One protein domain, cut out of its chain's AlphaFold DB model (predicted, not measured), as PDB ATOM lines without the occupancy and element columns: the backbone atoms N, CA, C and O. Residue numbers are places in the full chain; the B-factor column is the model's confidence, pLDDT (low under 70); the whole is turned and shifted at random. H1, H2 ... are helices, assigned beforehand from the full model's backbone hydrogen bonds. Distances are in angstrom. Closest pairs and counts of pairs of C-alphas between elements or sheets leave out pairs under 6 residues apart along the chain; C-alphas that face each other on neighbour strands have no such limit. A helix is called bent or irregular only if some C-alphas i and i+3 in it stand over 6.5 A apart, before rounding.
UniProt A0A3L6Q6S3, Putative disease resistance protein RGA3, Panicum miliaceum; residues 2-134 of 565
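What this domain is: This is residues 2 to 134 of the 565 residues of the protein "Putative disease resistance protein RGA3" of Panicum miliaceum (UniProt A0A3L6Q6S3). Three long helices run lengthwise in a loose, elongated group: H5 packs between H1 and H3, which stay apart, and H3 runs opposite to H5. Short H2 joins H1 to H3 at one end, short H4 packs across H3 farther along, and residues 2 to 11 of H1 stick out. The 133 printed residues hold five named helices, H1 to H5, and no named strand; the class is all helix. The whole is loose, with a radius of gyration of the C-alphas of 18.4 A and spans of 67 by 32 by 21 A.

How they stand to each other: H1, residues 2 to 38, touches H5, residues 108 to 132, at a shallow tilt of 29 degrees, the same way; the closest C-alphas, of Val 23 and Gly 115, are 6.0 A apart. H3, residues 52 to 86, is the hub; its residues 57 to 71 touch H5, opposite ways at 17 degrees, closest at the C-alphas of Ala 64 and Leu 121, 6.3 A. H4, residues 96 to 104, touches residues 72 to 79 of H3 at a steep tilt of 62 degrees, closest at the C-alphas of Cys 75 and Leu 101, 5.1 A. H2, residues 41 to 47, forms a helical hairpin with H3, touching its residues 54 to 58; the closest C-alphas, of Arg 47 and Val 54, are 6.5 A apart. Every O i to N i+4 pair is within hydrogen-bond range in H2, H3 and H5, against 32 of 33 in H1 and 3 of 5 in H4.

Where its parts are: H1 spans 53.8 A from C-alpha 2 at (-24.960, 54.730, 51.066), H3 50.5 A, and H5 35.7 A to C-alpha 132 at (4.804, 31.663, 10.547). H4 is irregular, with C-alphas 97 and 100 7.2 A apart.

The domain as a whole: The printed part has no cut and no long link. Model confidence is under 70 at residues 2 to 32 and 86 to 106.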
ATOM      1  N   VAL A   2     -24.761  56.187  51.277       29.84
ATOM      2  CA  VAL A   2     -24.960  54.730  51.066       29.84
ATOM      3  C   VAL A   2     -25.322  54.322  49.618       29.84
ATOM      4  O   VAL A   2     -24.722  53.373  49.118       29.84
ATOM      5  N   PRO A   3     -26.200  55.033  48.874       39.44
ATOM      6  CA  PRO A   3     -26.527  54.663  47.486       39.44
ATOM      7  C   PRO A   3     -25.370  54.878  46.497       39.44
ATOM      8  O   PRO A   3     -25.234  54.146  45.523       39.44
ATOM      9  N   TYR A   4     -24.520  55.872  46.764       36.78
ATOM     10  CA  TYR A   4     -23.351  56.200  45.947       36.78
ATOM     11  C   TYR A   4     -22.228  55.178  46.160       36.78
ATOM     12  O   TYR A   4     -21.681  54.661  45.193       36.78
ATOM     13  N   VAL A   5     -21.978  54.800  47.418       35.09
ATOM     14  CA  VAL A   5     -21.034  53.730  47.778       35.09
ATOM     15  C   VAL A   5     -21.485  52.383  47.200       35.09
ATOM     16  O   VAL A   5     -20.674  51.664  46.633       35.09
ATOM     17  N   LYS A   6     -22.788  52.071  47.237       34.09
ATOM     18  CA  LYS A   6     -23.340  50.841  46.642       34.09
ATOM     19  C   LYS A   6     -23.159  50.788  45.119       34.09
ATOM     20  O   LYS A   6     -22.879  49.723  44.581       34.09
ATOM     21  N   LYS A   7     -23.280  51.930  44.432       41.25
ATOM     22  CA  LYS A   7     -23.042  52.049  42.984       41.25
ATOM     23  C   LYS A   7     -21.555  51.940  42.625       41.25
ATOM     24  O   LYS A   7     -21.231  51.320  41.622       41.25
ATOM     25  N   LEU A   8     -20.670  52.497  43.454       36.97
ATOM     26  CA  LEU A   8     -19.216  52.353  43.322       36.97
ATOM     27  C   LEU A   8     -18.769  50.897  43.501       36.97
ATOM     28  O   LEU A   8     -18.050  50.381  42.657       36.97
ATOM     29  N   ILE A   9     -19.263  50.216  44.541       35.44
ATOM     30  CA  ILE A   9     -18.970  48.796  44.792       35.44
ATOM     31  C   ILE A   9     -19.529  47.913  43.668       35.44
ATOM     32  O   ILE A   9     -18.843  47.005  43.216       35.44
ATOM     33  N   ALA A  10     -20.744  48.190  43.182       36.69
ATOM     34  CA  ALA A  10     -21.329  47.454  42.061       36.69
ATOM     35  C   ALA A  10     -20.541  47.655  40.756       36.69
ATOM     36  O   ALA A  10     -20.299  46.682  40.053       36.69
ATOM     37  N   GLY A  11     -20.098  48.884  40.465       40.50
ATOM     38  CA  GLY A  11     -19.257  49.170  39.299       40.50
ATOM     39  C   GLY A  11     -17.885  48.499  39.381       40.50
ATOM     40  O   GLY A  11     -17.440  47.908  38.406       40.50
ATOM     41  N   MET A  12     -17.254  48.508  40.561       40.84
ATOM     42  CA  MET A  12     -15.996  47.790  40.796       40.84
ATOM     43  C   MET A  12     -16.158  46.273  40.635       40.84
ATOM     44  O   MET A  12     -15.333  45.643  39.983       40.84
ATOM     45  N   ALA A  13     -17.234  45.691  41.174       41.78
ATOM     46  CA  ALA A  13     -17.524  44.265  41.034       41.78
ATOM     47  C   ALA A  13     -17.846  43.874  39.577       41.78
ATOM     48  O   ALA A  13     -17.458  42.803  39.120       41.78
ATOM     49  N   GLU A  14     -18.529  44.739  38.825       46.84
ATOM     50  CA  GLU A  14     -18.814  44.531  37.401       46.84
ATOM     51  C   GLU A  14     -17.537  44.599  36.547       46.84
ATOM     52  O   GLU A  14     -17.341  43.762  35.662       46.84
ATOM     53  N   GLU A  15     -16.631  45.539  36.836       53.19
ATOM     54  CA  GLU A  15     -15.310  45.605  36.200       53.19
ATOM     55  C   GLU A  15     -14.447  44.384  36.538       53.19
ATOM     56  O   GLU A  15     -13.819  43.822  35.642       53.19
ATOM     57  N   GLU A  16     -14.471  43.921  37.788       49.97
ATOM     58  CA  GLU A  16     -13.754  42.726  38.242       49.97
ATOM     59  C   GLU A  16     -14.262  41.456  37.538       49.97
ATOM     60  O   GLU A  16     -13.471  40.700  36.974       49.97
ATOM     61  N   VAL A  17     -15.584  41.260  37.453       51.75
ATOM     62  CA  VAL A  17     -16.198  40.134  36.722       51.75
ATOM     63  C   VAL A  17     -15.886  40.201  35.226       51.75
ATOM     64  O   VAL A  17     -15.566  39.181  34.609       51.75
ATOM     65  N   LYS A  18     -15.924  41.394  34.623       59.69
ATOM     66  CA  LYS A  18     -15.569  41.593  33.212       59.69
ATOM     67  C   LYS A  18     -14.089  41.311  32.948       59.69
ATOM     68  O   LYS A  18     -13.764  40.743  31.905       59.69
ATOM     69  N   MET A  19     -13.199  41.674  33.873       59.38
ATOM     70  CA  MET A  19     -11.776  41.337  33.792       59.38
ATOM     71  C   MET A  19     -11.555  39.828  33.915       59.38
ATOM     72  O   MET A  19     -10.847  39.267  33.084       59.38
ATOM     73  N   LEU A  20     -12.209  39.156  34.867       54.81
ATOM     74  CA  LEU A  20     -12.121  37.702  35.053       54.81
ATOM     75  C   LEU A  20     -12.594  36.923  33.815       54.81
ATOM     76  O   LEU A  20     -11.892  36.032  33.336       54.81
ATOM     77  N   LEU A  21     -13.748  37.295  33.249       59.47
ATOM     78  CA  LEU A  21     -14.264  36.709  32.006       59.47
ATOM     79  C   LEU A  21     -13.367  37.028  30.801       59.47
ATOM     80  O   LEU A  21     -13.186  36.186  29.920       59.47
ATOM     81  N   GLY A  22     -12.780  38.229  30.773       63.47
ATOM     82  CA  GLY A  22     -11.790  38.624  29.777       63.47
ATOM     83  C   GLY A  22     -10.553  37.732  29.821       63.47
ATOM     84  O   GLY A  22     -10.178  37.176  28.797       63.47
ATOM     85  N   VAL A  23      -9.963  37.529  31.003       61.03
ATOM     86  CA  VAL A  23      -8.791  36.660  31.193       61.03
ATOM     87  C   VAL A  23      -9.091  35.225  30.751       61.03
ATOM     88  O   VAL A  23      -8.294  34.651  30.012       61.03
ATOM     89  N   ALA A  24     -10.257  34.675  31.103       59.31
ATOM     90  CA  ALA A  24     -10.665  33.337  30.664       59.31
ATOM     91  C   ALA A  24     -10.734  33.213  29.128       59.31
ATOM     92  O   ALA A  24     -10.191  32.268  28.559       59.31
ATOM     93  N   GLY A  25     -11.335  34.192  28.441       63.91
ATOM     94  CA  GLY A  25     -11.406  34.198  26.975       63.91
ATOM     95  C   GLY A  25     -10.053  34.393  26.278       63.91
ATOM     96  O   GLY A  25      -9.864  33.914  25.159       63.91
ATOM     97  N   GLU A  26      -9.103  35.086  26.913       66.38
ATOM     98  CA  GLU A  26      -7.738  35.223  26.392       66.38
ATOM     99  C   GLU A  26      -6.933  33.922  26.567       66.38
ATOM    100  O   GLU A  26      -6.160  33.580  25.674       66.38
ATOM    101  N   ILE A  27      -7.161  33.164  27.648       64.12
ATOM    102  CA  ILE A  27      -6.518  31.860  27.895       64.12
ATOM    103  C   ILE A  27      -6.917  30.826  26.834       64.12
ATOM    104  O   ILE A  27      -6.040  30.188  26.262       64.12
ATOM    105  N   THR A  28      -8.205  30.701  26.496       63.19
ATOM    106  CA  THR A  28      -8.651  29.757  25.449       63.19
ATOM    107  C   THR A  28      -8.004  30.052  24.092       63.19
ATOM    108  O   THR A  28      -7.607  29.151  23.366       63.19
ATOM    109  N   LYS A  29      -7.818  31.332  23.749       67.38
ATOM    110  CA  LYS A  29      -7.154  31.717  22.491       67.38
ATOM    111  C   LYS A  29      -5.649  31.447  22.507       67.38
ATOM    112  O   LYS A  29      -5.068  31.160  21.462       67.38
ATOM    113  N   LEU A  30      -5.011  31.570  23.671       69.81
ATOM    114  CA  LEU A  30      -3.612  31.181  23.856       69.81
ATOM    115  C   LEU A  30      -3.426  29.674  23.642       69.81
ATOM    116  O   LEU A  30      -2.453  29.277  23.002       69.81
ATOM    117  N   GLU A  31      -4.370  28.858  24.109       67.50
ATOM    118  CA  GLU A  31      -4.395  27.408  23.882       67.50
ATOM    119  C   GLU A  31      -4.473  27.074  22.382       67.50
ATOM    120  O   GLU A  31      -3.585  26.397  21.863       67.50
ATOM    121  N   ASP A  32      -5.431  27.661  21.653       69.12
ATOM    122  CA  ASP A  32      -5.581  27.472  20.200       69.12
ATOM    123  C   ASP A  32      -4.311  27.852  19.412       69.12
ATOM    124  O   ASP A  32      -3.894  27.167  18.469       69.12
ATOM    125  N   ASN A  33      -3.680  28.971  19.786       70.62
ATOM    126  CA  ASN A  33      -2.432  29.420  19.171       70.62
ATOM    127  C   ASN A  33      -1.286  28.444  19.445       70.62
ATOM    128  O   ASN A  33      -0.520  28.133  18.532       70.62
ATOM    129  N   THR A  34      -1.176  27.960  20.681       70.56
ATOM    130  CA  THR A  34      -0.115  27.036  21.094       70.56
ATOM    131  C   THR A  34      -0.245  25.699  20.371       70.56
ATOM    132  O   THR A  34       0.754  25.187  19.868       70.56
ATOM    133  N   GLU A  35      -1.465  25.176  20.220       70.69
ATOM    134  CA  GLU A  35      -1.705  23.927  19.487       70.69
ATOM    135  C   GLU A  35      -1.376  24.074  17.994       70.69
ATOM    136  O   GLU A  35      -0.729  23.215  17.398       70.69
ATOM    137  N   THR A  36      -1.722  25.222  17.400       72.88
ATOM    138  CA  THR A  36      -1.352  25.527  16.011       72.88
ATOM    139  C   THR A  36       0.171  25.560  15.836       72.88
ATOM    140  O   THR A  36       0.696  24.953  14.906       72.88
ATOM    141  N   ILE A  37       0.887  26.238  16.741       75.75
ATOM    142  CA  ILE A  37       2.354  26.354  16.718       75.75
ATOM    143  C   ILE A  37       3.026  24.991  16.901       75.75
ATOM    144  O   ILE A  37       3.986  24.669  16.198       75.75
ATOM    145  N   LYS A  38       2.505  24.165  17.814       74.44
ATOM    146  CA  LYS A  38       2.994  22.805  18.064       74.44
ATOM    147  C   LYS A  38       2.992  21.957  16.791       74.44
ATOM    148  O   LYS A  38       3.940  21.205  16.573       74.44
ATOM    149  N   GLY A  39       1.988  22.137  15.928       72.44
ATOM    150  CA  GLY A  39       1.860  21.419  14.658       72.44
ATOM    151  C   GLY A  39       3.057  21.575  13.715       72.44
ATOM    152  O   GLY A  39       3.331  20.667  12.941       72.44
ATOM    153  N   PHE A  40       3.805  22.676  13.793       81.06
ATOM    154  CA  PHE A  40       4.939  22.936  12.899       81.06
ATOM    155  C   PHE A  40       6.267  23.222  13.618       81.06
ATOM    156  O   PHE A  40       7.270  23.548  12.978       81.06
ATOM    157  N   LEU A  41       6.306  23.061  14.944       81.19
ATOM    158  CA  LEU A  41       7.484  23.357  15.759       81.19
ATOM    159  C   LEU A  41       8.697  22.493  15.386       81.19
ATOM    160  O   LEU A  41       9.816  22.996  15.368       81.19
ATOM    161  N   ALA A  42       8.480  21.220  15.044       77.56
ATOM    162  CA  ALA A  42       9.553  20.310  14.641       77.56
ATOM    163  C   ALA A  42      10.268  20.782  13.359       77.56
ATOM    164  O   ALA A  42      11.496  20.798  13.304       77.56
ATOM    165  N   ASP A  43       9.511  21.228  12.352       83.62
ATOM    166  CA  ASP A  43      10.079  21.756  11.104       83.62
ATOM    167  C   ASP A  43      10.793  23.097  11.332       83.62
ATOM    168  O   ASP A  43      11.900  23.316  10.836       83.62
ATOM    169  N   ALA A  44      10.206  23.980  12.149       86.00
ATOM    170  CA  ALA A  44      10.829  25.248  12.515       86.00
ATOM    171  C   ALA A  44      12.163  25.044  13.257       86.00
ATOM    172  O   ALA A  44      13.158  25.692  12.931       86.00
ATOM    173  N   GLU A  45      12.208  24.109  14.207       82.62
ATOM    174  CA  GLU A  45      13.408  23.756  14.970       82.62
ATOM    175  C   GLU A  45      14.514  23.191  14.068       82.62
ATOM    176  O   GLU A  45      15.682  23.546  14.219       82.62
ATOM    177  N   ARG A  46      14.152  22.377  13.073       82.56
ATOM    178  CA  ARG A  46      15.088  21.855  12.074       82.56
ATOM    179  C   ARG A  46      15.666  22.964  11.189       82.56
ATOM    180  O   ARG A  46      16.874  23.032  10.968       82.56
ATOM    181  N   ARG A  47      14.804  23.851  10.683       86.50
ATOM    182  CA  ARG A  47      15.183  24.923   9.746       86.50
ATOM    183  C   ARG A  47      15.909  26.085  10.421       86.50
ATOM    184  O   ARG A  47      16.623  26.817   9.738       86.50
ATOM    185  N   ARG A  48      15.815  26.235  11.751       86.75
ATOM    186  CA  ARG A  48      16.511  27.304  12.499       86.75
ATOM    187  C   ARG A  48      18.034  27.263  12.365       86.75
ATOM    188  O   ARG A  48      18.685  28.276  12.595       86.75
ATOM    189  N   ILE A  49      18.602  26.105  12.029       84.00
ATOM    190  CA  ILE A  49      20.052  25.924  11.874       84.00
ATOM    191  C   ILE A  49      20.536  26.539  10.557       84.00
ATOM    192  O   ILE A  49      21.579  27.184  10.520       84.00
ATOM    193  N   THR A  50      19.762  26.369   9.485       84.38
ATOM    194  CA  THR A  50      20.126  26.799   8.128       84.38
ATOM    195  C   THR A  50      19.567  28.170   7.757       84.38
ATOM    196  O   THR A  50      20.151  28.870   6.935       84.38
ATOM    197  N   GLU A  51      18.427  28.567   8.330       88.44
ATOM    198  CA  GLU A  51      17.688  29.769   7.944       88.44
ATOM    199  C   GLU A  51      17.650  30.794   9.086       88.44
ATOM    200  O   GLU A  51      16.861  30.683  10.025       88.44
ATOM    201  N   HIS A  52      18.450  31.863   8.983       87.69
ATOM    202  CA  HIS A  52      18.500  32.926  10.001       87.69
ATOM    203  C   HIS A  52      17.150  33.617  10.261       87.69
ATOM    204  O   HIS A  52      16.891  34.092  11.369       87.69
ATOM    205  N   SER A  53      16.279  33.706   9.254       89.56
ATOM    206  CA  SER A  53      14.930  34.260   9.404       89.56
ATOM    207  C   SER A  53      14.042  33.360  10.271       89.56
ATOM    208  O   SER A  53      13.369  33.872  11.169       89.56
ATOM    209  N   VAL A  54      14.111  32.037  10.069       90.44
ATOM    210  CA  VAL A  54      13.449  31.033  10.916       90.44
ATOM    211  C   VAL A  54      14.051  31.040  12.318       90.44
ATOM    212  O   VAL A  54      13.302  31.066  13.287       90.44
ATOM    213  N   GLN A  55      15.379  31.129  12.455       88.75
ATOM    214  CA  GLN A  55      16.045  31.240  13.761       88.75
ATOM    215  C   GLN A  55      15.518  32.424  14.575       88.75
ATOM    216  O   GLN A  55      15.124  32.273  15.728       88.75
ATOM    217  N   ARG A  56      15.435  33.607  13.958       88.69
ATOM    218  CA  ARG A  56      14.879  34.797  14.612       88.69
ATOM    219  C   ARG A  56      13.414  34.601  15.006       88.69
ATOM    220  O   ARG A  56      12.996  35.111  16.043       88.69
ATOM    221  N   TRP A  57      12.633  33.908  14.180       91.69
ATOM    222  CA  TRP A  57      11.239  33.593  14.481       91.69
ATOM    223  C   TRP A  57      11.120  32.624  15.673       91.69
ATOM    224  O   TRP A  57      10.384  32.924  16.611       91.69
ATOM    225  N   VAL A  58      11.910  31.542  15.699       87.81
ATOM    226  CA  VAL A  58      11.955  30.575  16.810       87.81
ATOM    227  C   VAL A  58      12.384  31.253  18.111       87.81
ATOM    228  O   VAL A  58      11.771  31.016  19.148       87.81
ATOM    229  N   ASN A  59      13.366  32.159  18.071       85.94
ATOM    230  CA  ASN A  59      13.796  32.896  19.263       85.94
ATOM    231  C   ASN A  59      12.669  33.777  19.826       85.94
ATOM    232  O   ASN A  59      12.428  33.759  21.027       85.94
ATOM    233  N   LYS A  60      11.900  34.467  18.968       87.19
ATOM    234  CA  LYS A  60      10.720  35.233  19.412       87.19
ATOM    235  C   LYS A  60       9.641  34.347  20.032       87.19
ATOM    236  O   LYS A  60       9.001  34.765  20.996       87.19
ATOM    237  N   LEU A  61       9.419  33.158  19.463       86.38
ATOM    238  CA  LEU A  61       8.498  32.174  20.026       86.38
ATOM    239  C   LEU A  61       8.957  31.746  21.417       86.38
ATOM    240  O   LEU A  61       8.178  31.846  22.358       86.38
ATOM    241  N   LYS A  62      10.224  31.345  21.549       82.44
ATOM    242  CA  LYS A  62      10.831  31.001  22.835       82.44
ATOM    243  C   LYS A  62      10.623  32.141  23.831       82.44
ATOM    244  O   LYS A  62      10.009  31.908  24.861       82.44
ATOM    245  N   ASP A  63      10.986  33.379  23.483       83.12
ATOM    246  CA  ASP A  63      10.748  34.570  24.316       83.12
ATOM    247  C   ASP A  63       9.315  34.696  24.824       83.12
ATOM    248  O   ASP A  63       9.113  34.936  26.010       83.12
ATOM    249  N   ALA A  64       8.321  34.496  23.960       83.75
ATOM    250  CA  ALA A  64       6.928  34.517  24.385       83.75
ATOM    251  C   ALA A  64       6.579  33.351  25.332       83.75
ATOM    252  O   ALA A  64       5.841  33.552  26.291       83.75
ATOM    253  N   MET A  65       7.116  32.150  25.106       81.31
ATOM    254  CA  MET A  65       6.875  31.003  25.989       81.31
ATOM    255  C   MET A  65       7.472  31.203  27.387       81.31
ATOM    256  O   MET A  65       6.822  30.843  28.364       81.31
ATOM    257  N   TYR A  66       8.643  31.833  27.505       76.94
ATOM    258  CA  TYR A  66       9.211  32.168  28.819       76.94
ATOM    259  C   TYR A  66       8.419  33.268  29.531       76.94
ATOM    260  O   TYR A  66       8.188  33.191  30.732       76.94
ATOM    261  N   ASP A  67       7.905  34.259  28.799       80.62
ATOM    262  CA  ASP A  67       6.973  35.218  29.398       80.62
ATOM    263  C   ASP A  67       5.706  34.524  29.932       80.62
ATOM    264  O   ASP A  67       5.132  34.968  30.929       80.62
ATOM    265  N   ALA A  68       5.265  33.435  29.289       79.50
ATOM    266  CA  ALA A  68       4.150  32.622  29.761       79.50
ATOM    267  C   ALA A  68       4.494  31.869  31.055       79.50
ATOM    268  O   ALA A  68       3.698  31.915  31.995       79.50
ATOM    269  N   THR A  69       5.670  31.233  31.139       75.38
ATOM    270  CA  THR A  69       6.122  30.562  32.371       75.38
ATOM    271  C   THR A  69       6.287  31.561  33.514       75.38
ATOM    272  O   THR A  69       5.727  31.343  34.581       75.38
ATOM    273  N   ASP A  70       6.873  32.736  33.264       79.56
ATOM    274  CA  ASP A  70       6.996  33.806  34.262       79.56
ATOM    275  C   ASP A  70       5.633  34.282  34.799       79.56
ATOM    276  O   ASP A  70       5.508  34.718  35.945       79.56
ATOM    277  N   ILE A  71       4.593  34.300  33.957       80.88
ATOM    278  CA  ILE A  71       3.229  34.635  34.392       80.88
ATOM    279  C   ILE A  71       2.681  33.536  35.304       80.88
ATOM    280  O   ILE A  71       2.058  33.864  36.318       80.88
ATOM    281  N   LEU A  72       2.905  32.264  34.963       75.44
ATOM    282  CA  LEU A  72       2.474  31.123  35.772       75.44
ATOM    283  C   LEU A  72       3.190  31.102  37.126       75.44
ATOM    284  O   LEU A  72       2.517  30.977  38.148       75.44
ATOM    285  N   ASP A  73       4.500  31.340  37.155       76.31
ATOM    286  CA  ASP A  73       5.295  31.365  38.385       76.31
ATOM    287  C   ASP A  73       4.872  32.509  39.311       76.31
ATOM    288  O   ASP A  73       4.677  32.307  40.508       76.31
ATOM    289  N   LEU A  74       4.622  33.711  38.771       82.12
ATOM    290  CA  LEU A  74       4.061  34.804  39.573       82.12
ATOM    291  C   LEU A  74       2.685  34.455  40.147       82.12
ATOM    292  O   LEU A  74       2.384  34.838  41.279       82.12
ATOM    293  N   CYS A  75       1.840  33.764  39.376       77.25
ATOM    294  CA  CYS A  75       0.551  33.280  39.865       77.25
ATOM    295  C   CYS A  75       0.724  32.203  40.944       77.25
ATOM    296  O   CYS A  75      -0.064  32.157  41.878       77.25
ATOM    297  N   GLN A  76       1.732  31.340  40.850       76.19
ATOM    298  CA  GLN A  76       2.018  30.358  41.893       76.19
ATOM    299  C   GLN A  76       2.457  31.052  43.189       76.19
ATOM    300  O   GLN A  76       1.859  30.831  44.240       76.19
ATOM    301  N   LEU A  77       3.411  31.980  43.093       80.38
ATOM    302  CA  LEU A  77       3.940  32.730  44.234       80.38
ATOM    303  C   LEU A  77       2.867  33.549  44.963       80.38
ATOM    304  O   LEU A  77       2.812  33.553  46.193       80.38
ATOM    305  N   GLU A  78       1.994  34.247  44.230       81.12
ATOM    306  CA  GLU A  78       0.888  34.987  44.851       81.12
ATOM    307  C   GLU A  78      -0.129  34.029  45.492       81.12
ATOM    308  O   GLU A  78      -0.673  34.341  46.555       81.12
ATOM    309  N   ALA A  79      -0.360  32.848  44.910       76.00
ATOM    310  CA  ALA A  79      -1.291  31.875  45.472       76.00
ATOM    311  C   ALA A  79      -0.781  31.328  46.806       76.00
ATOM    312  O   ALA A  79      -1.551  31.247  47.767       76.00
ATOM    313  N   ASP A  80       0.509  31.005  46.878       77.50
ATOM    314  CA  ASP A  80       1.151  30.497  48.088       77.50
ATOM    315  C   ASP A  80       1.166  31.564  49.190       77.50
ATOM    316  O   ASP A  80       0.689  31.320  50.300       77.50
ATOM    317  N   LYS A  81       1.530  32.808  48.853       79.69
ATOM    318  CA  LYS A  81       1.469  33.944  49.786       79.69
ATOM    319  C   LYS A  81       0.071  34.156  50.376       79.69
ATOM    320  O   LYS A  81      -0.075  34.444  51.567       79.69
ATOM    321  N   ARG A  82      -0.981  34.051  49.560       73.19
ATOM    322  CA  ARG A  82      -2.373  34.217  50.018       73.19
ATOM    323  C   ARG A  82      -2.849  33.043  50.868       73.19
ATOM    324  O   ARG A  82      -3.609  33.251  51.810       73.19
ATOM    325  N   ARG A  83      -2.391  31.822  50.581       75.50
ATOM    326  CA  ARG A  83      -2.668  30.650  51.427       75.50
ATOM    327  C   ARG A  83      -2.104  30.825  52.832       75.50
ATOM    328  O   ARG A  83      -2.816  30.546  53.790       75.50
ATOM    329  N   GLU A  84      -0.877  31.325  52.937       76.38
ATOM    330  CA  GLU A  84      -0.205  31.563  54.220       76.38
ATOM    331  C   GLU A  84      -0.830  32.712  55.025       76.38
ATOM    332  O   GLU A  84      -0.900  32.638  56.249       76.38
ATOM    333  N   SER A  85      -1.295  33.770  54.354       73.00
ATOM    334  CA  SER A  85      -1.753  35.003  55.017       73.00
ATOM    335  C   SER A  85      -3.259  35.094  55.268       73.00
ATOM    336  O   SER A  85      -3.669  35.677  56.269       73.00
ATOM    337  N   GLU A  86      -4.097  34.554  54.379       64.56
ATOM    338  CA  GLU A  86      -5.548  34.795  54.400       64.56
ATOM    339  C   GLU A  86      -6.379  33.528  54.647       64.56
ATOM    340  O   GLU A  86      -7.556  33.641  54.980       64.56
ATOM    341  N   GLY A  87      -5.779  32.336  54.525       59.53
ATOM    342  CA  GLY A  87      -6.478  31.058  54.643       59.53
ATOM    343  C   GLY A  87      -7.482  30.839  53.504       59.53
ATOM    344  O   GLY A  87      -8.545  31.452  53.442       59.53
ATOM    345  N   GLY A  88      -7.182  29.924  52.581       61.47
ATOM    346  CA  GLY A  88      -8.087  29.622  51.470       61.47
ATOM    347  C   GLY A  88      -7.754  28.319  50.755       61.47
ATOM    348  O   GLY A  88      -6.587  27.959  50.611       61.47
ATOM    349  N   SER A  89      -8.783  27.610  50.287       58.09
ATOM    350  CA  SER A  89      -8.614  26.428  49.437       58.09
ATOM    351  C   SER A  89      -8.583  26.818  47.955       58.09
ATOM    352  O   SER A  89      -9.285  27.735  47.511       58.09
ATOM    353  N   MET A  90      -7.745  26.124  47.179       57.47
ATOM    354  CA  MET A  90      -7.815  26.195  45.716       57.47
ATOM    355  C   MET A  90      -9.059  25.443  45.248       57.47
ATOM    356  O   MET A  90      -9.398  24.404  45.810       57.47
ATOM    357  N   ASP A  91      -9.724  25.959  44.218       54.62
ATOM    358  CA  ASP A  91     -10.865  25.273  43.618       54.62
ATOM    359  C   ASP A  91     -10.389  23.978  42.943       54.62
ATOM    360  O   ASP A  91      -9.640  24.003  41.962       54.62
ATOM    361  N   GLU A  92     -10.806  22.832  43.483       53.88
ATOM    362  CA  GLU A  92     -10.427  21.509  42.977       53.88
ATOM    363  C   GLU A  92     -10.966  21.242  41.563       53.88
ATOM    364  O   GLU A  92     -10.462  20.352  40.876       53.88
ATOM    365  N   ARG A  93     -11.948  22.032  41.101       49.56
ATOM    366  CA  ARG A  93     -12.574  21.895  39.778       49.56
ATOM    367  C   ARG A  93     -11.752  22.493  38.632       49.56
ATOM    368  O   ARG A  93     -12.051  22.196  37.479       49.56
ATOM    369  N   ALA A  94     -10.738  23.315  38.911       49.69
ATOM    370  CA  ALA A  94      -9.868  23.881  37.878       49.69
ATOM    371  C   ALA A  94      -8.718  22.915  37.497       49.69
ATOM    372  O   ALA A  94      -8.224  22.186  38.372       49.69
ATOM    373  N   PRO A  95      -8.250  22.917  36.226       52.09
ATOM    374  CA  PRO A  95      -7.066  22.160  35.802       52.09
ATOM    375  C   PRO A  95      -5.862  22.479  36.690       52.09
ATOM    376  O   PRO A  95      -5.674  23.642  37.047       52.09
ATOM    377  N   SER A  96      -5.046  21.479  37.045       53.47
ATOM    378  CA  SER A  96      -3.970  21.620  38.046       53.47
ATOM    379  C   SER A  96      -3.020  22.792  37.769       53.47
ATOM    380  O   SER A  96      -2.689  23.519  38.700       53.47
ATOM    381  N   CYS A  97      -2.669  23.034  36.503       51.06
ATOM    382  CA  CYS A  97      -1.804  24.135  36.060       51.06
ATOM    383  C   CYS A  97      -2.443  25.533  36.159       51.06
ATOM    384  O   CYS A  97      -1.736  26.535  36.201       51.06
ATOM    385  N   CYS A  98      -3.772  25.619  36.223       55.44
ATOM    386  CA  CYS A  98      -4.514  26.880  36.237       55.44
ATOM    387  C   CYS A  98      -5.091  27.218  37.617       55.44
ATOM    388  O   CYS A  98      -5.635  28.308  37.797       55.44
ATOM    389  N   ARG A  99      -4.982  26.316  38.603       66.44
ATOM    390  CA  ARG A  99      -5.533  26.519  39.957       66.44
ATOM    391  C   ARG A  99      -4.961  27.766  40.621       66.44
ATOM    392  O   ARG A  99      -5.720  28.577  41.151       66.44
ATOM    393  N   SER A 100      -3.648  27.944  40.534       63.75
ATOM    394  CA  SER A 100      -2.937  29.093  41.101       63.75
ATOM    395  C   SER A 100      -3.302  30.390  40.396       63.75
ATOM    396  O   SER A 100      -3.532  31.405  41.048       63.75
ATOM    397  N   LEU A 101      -3.472  30.340  39.074       64.06
ATOM    398  CA  LEU A 101      -3.919  31.479  38.282       64.06
ATOM    399  C   LEU A 101      -5.344  31.900  38.674       64.06
ATOM    400  O   LEU A 101      -5.550  33.043  39.068       64.06
ATOM    401  N   VAL A 102      -6.312  30.981  38.683       66.38
ATOM    402  CA  VAL A 102      -7.710  31.266  39.073       66.38
ATOM    403  C   VAL A 102      -7.809  31.776  40.513       66.38
ATOM    404  O   VAL A 102      -8.596  32.678  40.804       66.38
ATOM    405  N   PHE A 103      -7.001  31.227  41.420       68.12
ATOM    406  CA  PHE A 103      -6.979  31.640  42.818       68.12
ATOM    407  C   PHE A 103      -6.428  33.063  42.998       68.12
ATOM    408  O   PHE A 103      -7.015  33.858  43.733       68.12
ATOM    409  N   CYS A 104      -5.361  33.421  42.282       69.12
ATOM    410  CA  CYS A 104      -4.747  34.747  42.372       69.12
ATOM    411  C   CYS A 104      -5.577  35.868  41.766       69.12
ATOM    412  O   CYS A 104      -5.487  37.014  42.206       69.12
ATOM    413  N   LEU A 105      -6.410  35.553  40.776       67.94
ATOM    414  CA  LEU A 105      -7.278  36.546  40.151       67.94
ATOM    415  C   LEU A 105      -8.362  37.093  41.105       67.94
ATOM    416  O   LEU A 105      -9.007  38.079  40.765       67.94
ATOM    417  N   ARG A 106      -8.519  36.519  42.311       69.00
ATOM    418  CA  ARG A 106      -9.353  37.059  43.407       69.00
ATOM    419  C   ARG A 106      -8.778  38.326  44.053       69.00
ATOM    420  O   ARG A 106      -9.453  38.959  44.856       69.00
ATOM    421  N   ASN A 107      -7.529  38.679  43.746       73.56
ATOM    422  CA  ASN A 107      -6.924  39.956  44.112       73.56
ATOM    423  C   ASN A 107      -7.070  40.933  42.934       73.56
ATOM    424  O   ASN A 107      -6.373  40.752  41.934       73.56
ATOM    425  N   PRO A 108      -7.889  41.996  43.032       71.50
ATOM    426  CA  PRO A 108      -8.141  42.899  41.906       71.50
ATOM    427  C   PRO A 108      -6.877  43.582  41.360       71.50
ATOM    428  O   PRO A 108      -6.716  43.732  40.150       71.50
ATOM    429  N   VAL A 109      -5.939  43.959  42.240       75.31
ATOM    430  CA  VAL A 109      -4.687  44.633  41.850       75.31
ATOM    431  C   VAL A 109      -3.764  43.665  41.109       75.31
ATOM    432  O   VAL A 109      -3.193  44.008  40.070       75.31
ATOM    433  N   PHE A 110      -3.640  42.439  41.617       77.44
ATOM    434  CA  PHE A 110      -2.851  41.392  40.969       77.44
ATOM    435  C   PHE A 110      -3.492  40.938  39.651       77.44
ATOM    436  O   PHE A 110      -2.799  40.809  38.643       77.44
ATOM    437  N   SER A 111      -4.817  40.792  39.633       74.62
ATOM    438  CA  SER A 111      -5.622  40.438  38.463       74.62
ATOM    439  C   SER A 111      -5.442  41.442  37.327       74.62
ATOM    440  O   SER A 111      -5.158  41.047  36.198       74.62
ATOM    441  N   HIS A 112      -5.465  42.746  37.621       76.75
ATOM    442  CA  HIS A 112      -5.190  43.776  36.618       76.75
ATOM    443  C   HIS A 112      -3.757  43.688  36.055       76.75
ATOM    444  O   HIS A 112      -3.544  43.796  34.841       76.75
ATOM    445  N   ARG A 113      -2.758  43.457  36.922       81.75
ATOM    446  CA  ARG A 113      -1.347  43.306  36.520       81.75
ATOM    447  C   ARG A 113      -1.139  42.078  35.628       81.75
ATOM    448  O   ARG A 113      -0.538  42.202  34.562       81.75
ATOM    449  N   ILE A 114      -1.629  40.911  36.042       81.62
ATOM    450  CA  ILE A 114      -1.502  39.662  35.281       81.62
ATOM    451  C   ILE A 114      -2.345  39.700  34.008       81.62
ATOM    452  O   ILE A 114      -1.839  39.345  32.949       81.62
ATOM    453  N   GLY A 115      -3.572  40.218  34.064       79.00
ATOM    454  CA  GLY A 115      -4.423  40.395  32.887       79.00
ATOM    455  C   GLY A 115      -3.764  41.262  31.810       79.00
ATOM    456  O   GLY A 115      -3.840  40.940  30.625       79.00
ATOM    457  N   SER A 116      -3.033  42.309  32.212       83.06
ATOM    458  CA  SER A 116      -2.240  43.128  31.284       83.06
ATOM    459  C   SER A 116      -1.103  42.334  30.627       83.06
ATOM    460  O   SER A 116      -0.948  42.403  29.407       83.06
ATOM    461  N   ARG A 117      -0.357  41.527  31.401       85.00
ATOM    462  CA  ARG A 117       0.711  40.656  30.869       85.00
ATOM    463  C   ARG A 117       0.167  39.578  29.928       85.00
ATOM    464  O   ARG A 117       0.738  39.367  28.865       85.00
ATOM    465  N   ILE A 118      -0.954  38.940  30.275       80.44
ATOM    466  CA  ILE A 118      -1.622  37.930  29.433       80.44
ATOM    467  C   ILE A 118      -2.040  38.543  28.092       80.44
ATOM    468  O   ILE A 118      -1.813  37.952  27.038       80.44
ATOM    469  N   LYS A 119      -2.608  39.754  28.114       82.50
ATOM    470  CA  LYS A 119      -3.013  40.465  26.895       82.50
ATOM    471  C   LYS A 119      -1.822  40.805  25.995       82.50
ATOM    472  O   LYS A 119      -1.926  40.703  24.772       82.50
ATOM    473  N   GLU A 120      -0.699  41.210  26.582       87.19
ATOM    474  CA  GLU A 120       0.545  41.461  25.848       87.19
ATOM    475  C   GLU A 120       1.128  40.174  25.252       87.19
ATOM    476  O   GLU A 120       1.438  40.140  24.058       87.19
ATOM    477  N   LEU A 121       1.210  39.107  26.052       83.38
ATOM    478  CA  LEU A 121       1.672  37.787  25.626       83.38
ATOM    479  C   LEU A 121       0.852  37.272  24.441       83.38
ATOM    480  O   LEU A 121       1.415  36.869  23.424       83.38
ATOM    481  N   LYS A 122      -0.476  37.350  24.535       82.75
ATOM    482  CA  LYS A 122      -1.364  36.965  23.440       82.75
ATOM    483  C   LYS A 122      -1.065  37.752  22.174       82.75
ATOM    484  O   LYS A 122      -0.903  37.145  21.124       82.75
ATOM    485  N   LYS A 123      -0.975  39.085  22.254       87.12
ATOM    486  CA  LYS A 123      -0.674  39.911  21.076       87.12
ATOM    487  C   LYS A 123       0.636  39.463  20.419       87.12
ATOM    488  O   LYS A 123       0.693  39.330  19.201       87.12
ATOM    489  N   ARG A 124       1.668  39.184  21.221       87.69
ATOM    490  CA  ARG A 124       2.950  38.677  20.718       87.69
ATOM    491  C   ARG A 124       2.806  37.310  20.054       87.69
ATOM    492  O   ARG A 124       3.343  37.132  18.967       87.69
ATOM    493  N   LEU A 125       2.075  36.372  20.657       83.56
ATOM    494  CA  LEU A 125       1.834  35.048  20.073       83.56
ATOM    495  C   LEU A 125       0.997  35.113  18.788       83.56
ATOM    496  O   LEU A 125       1.301  34.391  17.844       83.56
ATOM    497  N   ASP A 126       0.019  36.019  18.701       84.62
ATOM    498  CA  ASP A 126      -0.740  36.284  17.472       84.62
ATOM    499  C   ASP A 126       0.181  36.796  16.350       84.62
ATOM    500  O   ASP A 126       0.088  36.346  15.205       84.62
ATOM    501  N   ASP A 127       1.088  37.723  16.668       88.81
ATOM    502  CA  ASP A 127       2.059  38.262  15.710       88.81
ATOM    503  C   ASP A 127       3.079  37.190  15.276       88.81
ATOM    504  O   ASP A 127       3.432  37.105  14.098       88.81
ATOM    505  N   ILE A 128       3.517  36.330  16.203       86.00
ATOM    506  CA  ILE A 128       4.404  35.188  15.924       86.00
ATOM    507  C   ILE A 128       3.703  34.182  15.011       86.00
ATOM    508  O   ILE A 128       4.276  33.788  13.994       86.00
ATOM    509  N   ARG A 129       2.454  33.816  15.319       84.56
ATOM    510  CA  ARG A 129       1.641  32.909  14.502       84.56
ATOM    511  C   ARG A 129       1.491  33.431  13.075       84.56
ATOM    512  O   ARG A 129       1.789  32.698  12.146       84.56
ATOM    513  N   LYS A 130       1.113  34.700  12.888       87.69
ATOM    514  CA  LYS A 130       1.015  35.316  11.548       87.69
ATOM    515  C   LYS A 130       2.360  35.372  10.826       87.69
ATOM    516  O   LYS A 130       2.428  35.262   9.608       87.69
ATOM    517  N   GLY A 131       3.451  35.557  11.568       86.06
ATOM    518  CA  GLY A 131       4.800  35.489  11.011       86.06
ATOM    519  C   GLY A 131       5.150  34.106  10.454       86.06
ATOM    520  O   GLY A 131       5.935  34.031   9.511       86.06
ATOM    521  N   ALA A 132       4.557  33.033  10.993       85.62
ATOM    522  CA  ALA A 132       4.804  31.663  10.547       85.62
ATOM    523  C   ALA A 132       4.342  31.418   9.097       85.62
ATOM    524  O   ALA A 132       4.981  30.650   8.376       85.62
ATOM    525  N   ASP A 133       3.305  32.134   8.644       85.62
ATOM    526  CA  ASP A 133       2.739  32.029   7.290       85.62
ATOM    527  C   ASP A 133       3.768  32.337   6.185       85.62
ATOM    528  O   ASP A 133       3.618  31.909   5.044       85.62
ATOM    529  N   GLN A 134       4.851  33.051   6.510       88.50
ATOM    530  CA  GLN A 134       5.912  33.407   5.560       88.50
ATOM    531  C   GLN A 134       6.871  32.247   5.259       88.50
ATOM    532  O   GLN A 134       7.588  32.292   4.260       88.50
TER     533      GLN A 134